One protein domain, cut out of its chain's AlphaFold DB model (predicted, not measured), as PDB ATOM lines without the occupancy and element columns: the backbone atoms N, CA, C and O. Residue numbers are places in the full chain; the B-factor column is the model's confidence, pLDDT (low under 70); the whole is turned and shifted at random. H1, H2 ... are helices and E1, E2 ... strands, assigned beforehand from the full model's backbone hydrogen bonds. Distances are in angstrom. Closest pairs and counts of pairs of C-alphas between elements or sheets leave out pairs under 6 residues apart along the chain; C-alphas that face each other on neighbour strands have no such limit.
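This is residues 220 to 286 of the 287 residues of an uncharacterized protein of bacterium ADurb.Bin431 (UniProt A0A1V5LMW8). A strongly twisted sheet of five strands runs through the domain, with the helices H2 and H3 over one face and the four-residue helix H1 packed on the other. The hairpin E4 and E5 lies nearest the middle; the hairpin of E1 and E2 continues the sheet beside E4, and E3 borders it beside E5. The printed part has 67 residues, with three named helices and five named strands in the order E1 E2 H1 E3 H2 H3 E4 E5; across the mixed sheet the order is E1 E2 E4 E5 E3. The class is mixed, helices and strands. The whole is compact, with a radius of gyration of the C-alphas of 10.7 A, and rounded, spanning 26 by 23 by 23 A.

The inner strands E4, residues 274 to 278, and E5, residues 281 to 286, form an antiparallel hairpin at 154 degrees, with N 285 and O 274 2.7 A apart. E2, residues 230 to 233, is parallel to E4 at 27 degrees, with N 275 and O 231 2.8 A apart. The edge strand E1, residues 222 to 227, forms an antiparallel hairpin with E2, with N 227 and O 230 2.8 A apart. The other edge strand, E3, residues 244 to 248, is parallel to E5 at 34 degrees, with N 247 and O 284 2.9 A apart. E1 and E3 are apart. H2, residues 252 to 258, is on the sheet at a height of 9.1 A, over E5 and slantwise to it at 56 degrees on the local plane; its closest C-alphas to E3 are those of Trp 254 and Ile 247, 6.2 A apart. H3, residues 264 to 268, is on the same face at a height of 8.6 A, only just over E4, on which 3 of its 5 C-alphas fall. H2 and H3 touch only at the corner, where the C-alphas of Leu 258 and Pro 265 are 4.9 A apart. H1, residues 234 to 237, is on the opposite face at a height of 5.6 A; the C-alphas of Ala 236 and Leu 276 are 5.2 A apart. In H3 the O i to N i+4 pair is within hydrogen-bond range; in H2 1 of 3 such pairs is, beside 3 of 4 O i to N i+3 pairs, and H1 is too short for an i+4 pair.

E1 begins at C-alpha 222 (320.830, 247.292, 318.597) and is 16.0 A long; E5 is 16.1 A long and ends at C-alpha 286 (323.219, 234.755, 303.513). E3 measures 13.1 A, E4 11.8 A and H2 10.5 A, the last beginning at C-alpha 252 (318.528, 243.487, 294.373).

The C-alphas farthest apart, those of Gly 228 and Pro 262, are 28.0 A apart. The printed part has no cut and no long link. The mean pLDDT of the printed part is 92.3, and Pro 240 is under 70.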
ATOM      1  N   ALA A 220     323.706 251.319 316.102       89.00
ATOM      2  CA  ALA A 220     322.485 252.121 316.199       89.00
ATOM      3  C   ALA A 220     321.493 251.595 317.266       89.00
ATOM      4  O   ALA A 220     320.338 251.287 316.977       89.00
ATOM      5  N   ASN A 221     321.991 251.442 318.502       86.38
ATOM      6  CA  ASN A 221     321.251 250.975 319.687       86.38
ATOM      7  C   ASN A 221     320.652 249.551 319.599       86.38
ATOM      8  O   ASN A 221     319.820 249.184 320.429       86.38
ATOM      9  N   ARG A 222     321.084 248.737 318.631       91.12
ATOM     10  CA  ARG A 222     320.830 247.292 318.597       91.12
ATOM     11  C   ARG A 222     322.097 246.522 318.908       91.12
ATOM     12  O   ARG A 222     323.197 246.972 318.584       91.12
ATOM     13  N   THR A 223     321.937 245.361 319.528       93.56
ATOM     14  CA  THR A 223     323.044 244.462 319.838       93.56
ATOM     15  C   THR A 223     322.991 243.243 318.928       93.56
ATOM     16  O   THR A 223     321.952 242.599 318.785       93.56
ATOM     17  N   PHE A 224     324.135 242.944 318.322       94.44
ATOM     18  CA  PHE A 224     324.350 241.815 317.433       94.44
ATOM     19  C   PHE A 224     325.395 240.901 318.052       94.44
ATOM     20  O   PHE A 224     326.489 241.349 318.407       94.44
ATOM     21  N   TYR A 225     325.057 239.628 318.156       92.69
ATOM     22  CA  TYR A 225     325.944 238.592 318.650       92.69
ATOM     23  C   TYR A 225     326.437 237.738 317.496       92.69
ATOM     24  O   TYR A 225     325.646 237.354 316.636       92.69
ATOM     25  N   GLN A 226     327.726 237.424 317.476       91.25
ATOM     26  CA  GLN A 226     328.247 236.485 316.498       91.25
ATOM     27  C   GLN A 226     328.004 235.042 316.951       91.25
ATOM     28  O   GLN A 226     328.416 234.645 318.044       91.25
ATOM     29  N   ASN A 227     327.368 234.261 316.083       87.75
ATOM     30  CA  ASN A 227     327.168 232.823 316.203       87.75
ATOM     31  C   ASN A 227     327.731 232.124 314.951       87.75
ATOM     32  O   ASN A 227     327.155 232.196 313.864       87.75
ATOM     33  N   GLY A 228     328.912 231.513 315.076       85.94
ATOM     34  CA  GLY A 228     329.700 231.043 313.939       85.94
ATOM     35  C   GLY A 228     330.001 232.179 312.952       85.94
ATOM     36  O   GLY A 228     330.574 233.209 313.313       85.94
ATOM     37  N   ALA A 229     329.595 232.002 311.695       88.38
ATOM     38  CA  ALA A 229     329.705 233.036 310.665       88.38
ATOM     39  C   ALA A 229     328.533 234.040 310.671       88.38
ATOM     40  O   ALA A 229     328.644 235.096 310.052       88.38
ATOM     41  N   GLN A 230     327.422 233.728 311.349       92.44
ATOM     42  CA  GLN A 230     326.197 234.527 311.321       92.44
ATOM     43  C   GLN A 230     326.165 235.543 312.471       92.44
ATOM     44  O   GLN A 230     326.451 235.227 313.622       92.44
ATOM     45  N   TRP A 231     325.758 236.771 312.173       94.75
ATOM     46  CA  TRP A 231     325.384 237.767 313.172       94.75
ATOM     47  C   TRP A 231     323.905 237.634 313.521       94.75
ATOM     48  O   TRP A 231     323.071 237.488 312.632       94.75
ATOM     49  N   ILE A 232     323.560 237.712 314.800       93.12
ATOM     50  CA  ILE A 232     322.183 237.591 315.284       93.12
ATOM     51  C   ILE A 232     321.818 238.859 316.050       93.12
ATOM     52  O   ILE A 232     322.410 239.161 317.086       93.12
ATOM     53  N   ASP A 233     320.829 239.592 315.546       93.19
ATOM     54  CA  ASP A 233     320.170 240.678 316.271       93.19
ATOM     55  C   ASP A 233     319.384 240.112 317.463       93.19
ATOM     56  O   ASP A 233     318.580 239.188 317.318       93.19
ATOM     57  N   THR A 234     319.552 240.702 318.643       90.94
ATOM     58  CA  THR A 234     318.757 240.365 319.837       90.94
ATOM     59  C   THR A 234     317.243 240.428 319.619       90.94
ATOM     60  O   THR A 234     316.502 239.658 320.227       90.94
ATOM     61  N   GLU A 235     316.758 241.304 318.736       89.31
ATOM     62  CA  GLU A 235     315.330 241.404 318.428       89.31
ATOM     63  C   GLU A 235     314.832 240.226 317.578       89.31
ATOM     64  O   GLU A 235     313.672 239.827 317.698       89.31
ATOM     65  N   ALA A 236     315.709 239.601 316.782       88.12
ATOM     66  CA  ALA A 236     315.377 238.406 316.010       88.12
ATOM     67  C   ALA A 236     315.128 237.184 316.904       88.12
ATOM     68  O   ALA A 236     314.270 236.358 316.592       88.12
ATOM     69  N   GLN A 237     315.822 237.081 318.041       79.62
ATOM     70  CA  GLN A 237     315.593 235.999 319.002       79.62
ATOM     71  C   GLN A 237     314.241 236.073 319.710       79.62
ATOM     72  O   GLN A 237     313.701 235.039 320.099       79.62
ATOM     73  N   LYS A 238     313.690 237.277 319.891       79.81
ATOM     74  CA  LYS A 238     312.390 237.476 320.552       79.81
ATOM     75  C   LYS A 238     311.212 237.040 319.685       79.81
ATOM     76  O   LYS A 238     310.087 236.974 320.168       79.81
ATOM     77  N   GLN A 239     311.454 236.793 318.399       77.25
ATOM     78  CA  GLN A 239     310.421 236.544 317.399       77.25
ATOM     79  C   GLN A 239     310.750 235.291 316.567       77.25
ATOM     80  O   GLN A 239     310.817 235.379 315.340       77.25
ATOM     81  N   PRO A 240     310.984 234.124 317.204       69.50
ATOM     82  CA  PRO A 240     311.508 232.944 316.517       69.50
ATOM     83  C   PRO A 240     310.527 232.342 315.501       69.50
ATOM     84  O   PRO A 240     310.976 231.738 314.528       69.50
ATOM     85  N   ASP A 241     309.223 232.547 315.707       73.50
ATOM     86  CA  ASP A 241     308.140 231.937 314.924       73.50
ATOM     87  C   ASP A 241     307.613 232.836 313.796       73.50
ATOM     88  O   ASP A 241     306.619 232.513 313.146       73.50
ATOM     89  N   ARG A 242     308.242 233.995 313.558       79.38
ATOM     90  CA  ARG A 242     307.845 234.855 312.439       79.38
ATOM     91  C   ARG A 242     308.276 234.270 311.105       79.38
ATOM     92  O   ARG A 242     309.310 233.614 311.001       79.38
ATOM     93  N   GLU A 243     307.482 234.584 310.082       84.44
ATOM     94  CA  GLU A 243     307.803 234.265 308.696       84.44
ATOM     95  C   GLU A 243     309.213 234.765 308.368       84.44
ATOM     96  O   GLU A 243     309.527 235.952 308.504       84.44
ATOM     97  N   LEU A 244     310.066 233.813 307.998       90.25
ATOM     98  CA  LEU A 244     311.471 234.029 307.724       90.25
ATOM     99  C   LEU A 244     311.658 234.317 306.240       90.25
ATOM    100  O   LEU A 244     311.443 233.439 305.405       90.25
ATOM    101  N   VAL A 245     312.130 235.517 305.921       95.00
ATOM    102  CA  VAL A 245     312.467 235.894 304.547       95.00
ATOM    103  C   VAL A 245     313.972 235.751 304.349       95.00
ATOM    104  O   VAL A 245     314.765 236.466 304.964       95.00
ATOM    105  N   ARG A 246     314.376 234.815 303.488       96.62
ATOM    106  CA  ARG A 246     315.788 234.605 303.145       96.62
ATOM    107  C   ARG A 246     316.174 235.478 301.959       96.62
ATOM    108  O   ARG A 246     315.489 235.462 300.939       96.62
ATOM    109  N   ILE A 247     317.258 236.234 302.096       97.62
ATOM    110  CA  ILE A 247     317.734 237.175 301.078       97.62
ATOM    111  C   ILE A 247     319.232 236.980 300.879       97.62
ATOM    112  O   ILE A 247     319.993 236.981 301.840       97.62
ATOM    113  N   GLN A 248     319.657 236.849 299.625       98.00
ATOM    114  CA  GLN A 248     321.076 236.775 299.307       98.00
ATOM    115  C   GLN A 248     321.734 238.150 299.460       98.00
ATOM    116  O   GLN A 248     321.198 239.153 298.973       98.00
ATOM    117  N   PHE A 249     322.894 238.202 300.107       97.75
ATOM    118  CA  PHE A 249     323.715 239.399 300.242       97.75
ATOM    119  C   PHE A 249     324.058 239.990 298.865       97.75
ATOM    120  O   PHE A 249     324.248 239.261 297.895       97.75
ATOM    121  N   ASN A 250     324.097 241.322 298.757       96.19
ATOM    122  CA  ASN A 250     324.319 242.053 297.500       96.19
ATOM    123  C   ASN A 250     323.325 241.760 296.351       96.19
ATOM    124  O   ASN A 250     323.546 242.204 295.224       96.19
ATOM    125  N   SER A 251     322.214 241.060 296.599       98.19
ATOM    126  CA  SER A 251     321.126 240.942 295.619       98.19
ATOM    127  C   SER A 251     320.293 242.226 295.536       98.19
ATOM    128  O   SER A 251     320.285 243.043 296.457       98.19
ATOM    129  N   GLU A 252     319.499 242.385 294.475       98.00
ATOM    130  CA  GLU A 252     318.528 243.487 294.373       98.00
ATOM    131  C   GLU A 252     317.565 243.513 295.577       98.00
ATOM    132  O   GLU A 252     317.254 244.570 296.123       98.00
ATOM    133  N   ALA A 253     317.140 242.337 296.054       97.31
ATOM    134  CA  ALA A 253     316.303 242.227 297.244       97.31
ATOM    135  C   ALA A 253     317.013 242.719 298.514       97.31
ATOM    136  O   ALA A 253     316.351 243.317 299.359       97.31
ATOM    137  N   TRP A 254     318.329 242.519 298.632       97.69
ATOM    138  CA  TRP A 254     319.131 243.041 299.739       97.69
ATOM    139  C   TRP A 254     319.229 244.565 299.705       97.69
ATOM    140  O   TRP A 254     318.993 245.203 300.729       97.69
ATOM    141  N   PHE A 255     319.484 245.163 298.537       97.31
ATOM    142  CA  PHE A 255     319.529 246.625 298.412       97.31
ATOM    143  C   PHE A 255     318.193 247.272 298.788       97.31
ATOM    144  O   PHE A 255     318.189 248.293 299.467       97.31
ATOM    145  N   ARG A 256     317.058 246.631 298.470       97.12
ATOM    146  CA  ARG A 256     315.733 247.104 298.912       97.12
ATOM    147  C   ARG A 256     315.558 247.125 300.434       97.12
ATOM    148  O   ARG A 256     314.715 247.870 300.923       97.12
ATOM    149  N   LEU A 257     316.318 246.330 301.194       96.88
ATOM    150  CA  LEU A 257     316.256 246.358 302.660       96.88
ATOM    151  C   LEU A 257     316.838 247.647 303.246       96.88
ATOM    152  O   LEU A 257     316.405 248.060 304.321       96.88
ATOM    153  N   LEU A 258     317.799 248.272 302.556       96.06
ATOM    154  CA  LEU A 258     318.461 249.500 303.007       96.06
ATOM    155  C   LEU A 258     317.466 250.657 303.164       96.06
ATOM    156  O   LEU A 258     317.655 251.507 304.030       96.06
ATOM    157  N   ASP A 259     316.392 250.642 302.377       96.12
ATOM    158  CA  ASP A 259     315.385 251.702 302.337       96.12
ATOM    159  C   ASP A 259     314.183 251.441 303.262       96.12
ATOM    160  O   ASP A 259     313.293 252.284 303.370       96.12
ATOM    161  N   LEU A 260     314.120 250.283 303.938       94.62
ATOM    162  CA  LEU A 260     312.957 249.918 304.759       94.62
ATOM    163  C   LEU A 260     312.813 250.775 306.020       94.62
ATOM    164  O   LEU A 260     311.694 251.063 306.440       94.62
ATOM    165  N   GLU A 261     313.928 251.145 306.651       93.25
ATOM    166  CA  GLU A 261     313.961 251.942 307.880       93.25
ATOM    167  C   GLU A 261     315.211 252.845 307.880       93.25
ATOM    168  O   GLU A 261     316.255 252.417 307.388       93.25
ATOM    169  N   PRO A 262     315.183 254.050 308.488       91.75
ATOM    170  CA  PRO A 262     316.322 254.983 308.462       91.75
ATOM    171  C   PRO A 262     317.654 254.413 308.978       91.75
ATOM    172  O   PRO A 262     318.727 254.821 308.541       91.75
ATOM    173  N   LEU A 263     317.595 253.467 309.921       92.81
ATOM    174  CA  LEU A 263     318.768 252.819 310.516       92.81
ATOM    175  C   LEU A 263     319.106 251.464 309.870       92.81
ATOM    176  O   LEU A 263     320.113 250.856 310.240       92.81
ATOM    177  N   ALA A 264     318.320 251.000 308.889       95.75
ATOM    178  CA  ALA A 264     318.539 249.719 308.221       95.75
ATOM    179  C   ALA A 264     319.944 249.587 307.606       95.75
ATOM    180  O   ALA A 264     320.565 248.549 307.842       95.75
ATOM    181  N   PRO A 265     320.523 250.607 306.930       96.44
ATOM    182  CA  PRO A 265     321.879 250.498 306.389       96.44
ATOM    183  C   PRO A 265     322.939 250.242 307.464       96.44
ATOM    184  O   PRO A 265     323.873 249.474 307.244       96.44
ATOM    185  N   GLN A 266     322.780 250.843 308.649       95.44
ATOM    186  CA  GLN A 266     323.697 250.627 309.768       95.44
ATOM    187  C   GLN A 266     323.536 249.211 310.328       95.44
ATOM    188  O   GLN A 266     324.517 248.507 310.525       95.44
ATOM    189  N   TRP A 267     322.307 248.744 310.549       96.31
ATOM    190  CA  TRP A 267     322.087 247.386 311.052       96.31
ATOM    191  C   TRP A 267     322.554 246.304 310.068       96.31
ATOM    192  O   TRP A 267     323.154 245.318 310.490       96.31
ATOM    193  N   LEU A 268     322.352 246.506 308.764       96.88
ATOM    194  CA  LEU A 268     322.820 245.594 307.715       96.88
ATOM    195  C   LEU A 268     324.350 245.575 307.584       96.88
ATOM    196  O   LEU A 268     324.903 244.590 307.104       96.88
ATOM    197  N   SER A 269     325.058 246.597 308.084       96.00
ATOM    198  CA  SER A 269     326.524 246.596 308.145       96.00
ATOM    199  C   SER A 269     327.090 245.653 309.218       96.00
ATOM    200  O   SER A 269     328.309 245.565 309.371       96.00
ATOM    201  N   ALA A 270     326.241 244.963 309.991       95.44
ATOM    202  CA  ALA A 270     326.681 243.988 310.984       95.44
ATOM    203  C   ALA A 270     327.470 242.828 310.351       95.44
ATOM    204  O   ALA A 270     328.453 242.390 310.949       95.44
ATOM    205  N   GLY A 271     327.099 242.383 309.145       94.75
ATOM    206  CA  GLY A 271     327.818 241.359 308.384       94.75
ATOM    207  C   GLY A 271     327.015 240.813 307.200       94.75
ATOM    208  O   GLY A 271     325.823 241.085 307.076       94.75
ATOM    209  N   ALA A 272     327.672 240.028 306.340       95.62
ATOM    210  CA  ALA A 272     327.059 239.429 305.148       95.62
ATOM    211  C   ALA A 272     326.188 238.194 305.455       95.62
ATOM    212  O   ALA A 272     325.249 237.901 304.723       95.62
ATOM    213  N   ASN A 273     326.445 237.522 306.579       95.94
ATOM    214  CA  ASN A 273     325.581 236.487 307.139       95.94
ATOM    215  C   ASN A 273     324.910 237.062 308.393       95.94
ATOM    216  O   ASN A 273     325.584 237.303 309.397       95.94
ATOM    217  N   LEU A 274     323.608 237.349 308.339       95.62
ATOM    218  CA  LEU A 274     322.928 238.160 309.357       95.62
ATOM    219  C   LEU A 274     321.461 237.764 309.528       95.62
ATOM    220  O   LEU A 274     320.712 237.700 308.561       95.62
ATOM    221  N   ARG A 275     321.018 237.590 310.770       94.62
ATOM    222  CA  ARG A 275     319.615 237.406 311.138       94.62
ATOM    223  C   ARG A 275     319.127 238.628 311.909       94.62
ATOM    224  O   ARG A 275     319.635 238.912 312.994       94.62
ATOM    225  N   LEU A 276     318.157 239.354 311.358       95.00
ATOM    226  CA  LEU A 276     317.673 240.617 311.926       95.00
ATOM    227  C   LEU A 276     316.184 240.854 311.671       95.00
ATOM    228  O   LEU A 276     315.602 240.280 310.751       95.00
ATOM    229  N   VAL A 277     315.575 241.736 312.466       93.38
ATOM    230  CA  VAL A 277     314.192 242.190 312.249       93.38
ATOM    231  C   VAL A 277     314.195 243.572 311.602       93.38
ATOM    232  O   VAL A 277     314.737 244.511 312.179       93.38
ATOM    233  N   LEU A 278     313.547 243.730 310.449       93.50
ATOM    234  CA  LEU A 278     313.327 245.035 309.804       93.50
ATOM    235  C   LEU A 278     311.838 245.219 309.538       93.50
ATOM    236  O   LEU A 278     311.183 244.290 309.060       93.50
ATOM    237  N   ALA A 279     311.287 246.389 309.868       89.88
ATOM    238  CA  ALA A 279     309.870 246.702 309.658       89.88
ATOM    239  C   ALA A 279     308.913 245.592 310.171       89.88
ATOM    240  O   ALA A 279     307.914 245.245 309.540       89.88
ATOM    241  N   GLY A 280     309.256 244.972 311.309       88.44
ATOM    242  CA  GLY A 280     308.472 243.901 311.939       88.44
ATOM    243  C   GLY A 280     308.548 242.520 311.268       88.44
ATOM    244  O   GLY A 280     307.803 241.622 311.667       88.44
ATOM    245  N   ARG A 281     309.419 242.318 310.274       91.62
ATOM    246  CA  ARG A 281     309.649 241.017 309.620       91.62
ATOM    247  C   ARG A 281     311.039 240.481 309.926       91.62
ATOM    248  O   ARG A 281     311.982 241.255 310.061       91.62
ATOM    249  N   LEU A 282     311.145 239.158 310.034       94.12
ATOM    250  CA  LEU A 282     312.400 238.466 310.298       94.12
ATOM    251  C   LEU A 282     313.103 238.138 308.977       94.12
ATOM    252  O   LEU A 282     312.545 237.445 308.127       94.12
ATOM    253  N   TYR A 283     314.336 238.609 308.832       95.38
ATOM    254  CA  TYR A 283     315.174 238.366 307.666       95.38
ATOM    255  C   TYR A 283     316.389 237.523 308.035       95.38
ATOM    256  O   TYR A 283     316.972 237.684 309.110       95.38
ATOM    257  N   GLU A 284     316.782 236.649 307.116       95.38
ATOM    258  CA  GLU A 284     318.065 235.955 307.136       95.38
ATOM    259  C   GLU A 284     318.825 236.274 305.852       95.38
ATOM    260  O   GLU A 284     318.433 235.877 304.752       95.38
ATOM    261  N   ILE A 285     319.906 237.024 306.025       97.62
ATOM    262  CA  ILE A 285     320.865 237.369 304.991       97.62
ATOM    263  C   ILE A 285     321.934 236.284 304.961       97.62
ATOM    264  O   ILE A 285     322.475 235.922 306.010       97.62
ATOM    265  N   TYR A 286     322.200 235.766 303.770       96.38
ATOM    266  CA  TYR A 286     323.219 234.755 303.513       96.38
ATOM    267  C   TYR A 286     324.070 235.175 302.311       96.38
ATOM    268  O   TYR A 286     323.560 235.846 301.414       96.38
TER     269      TYR A 286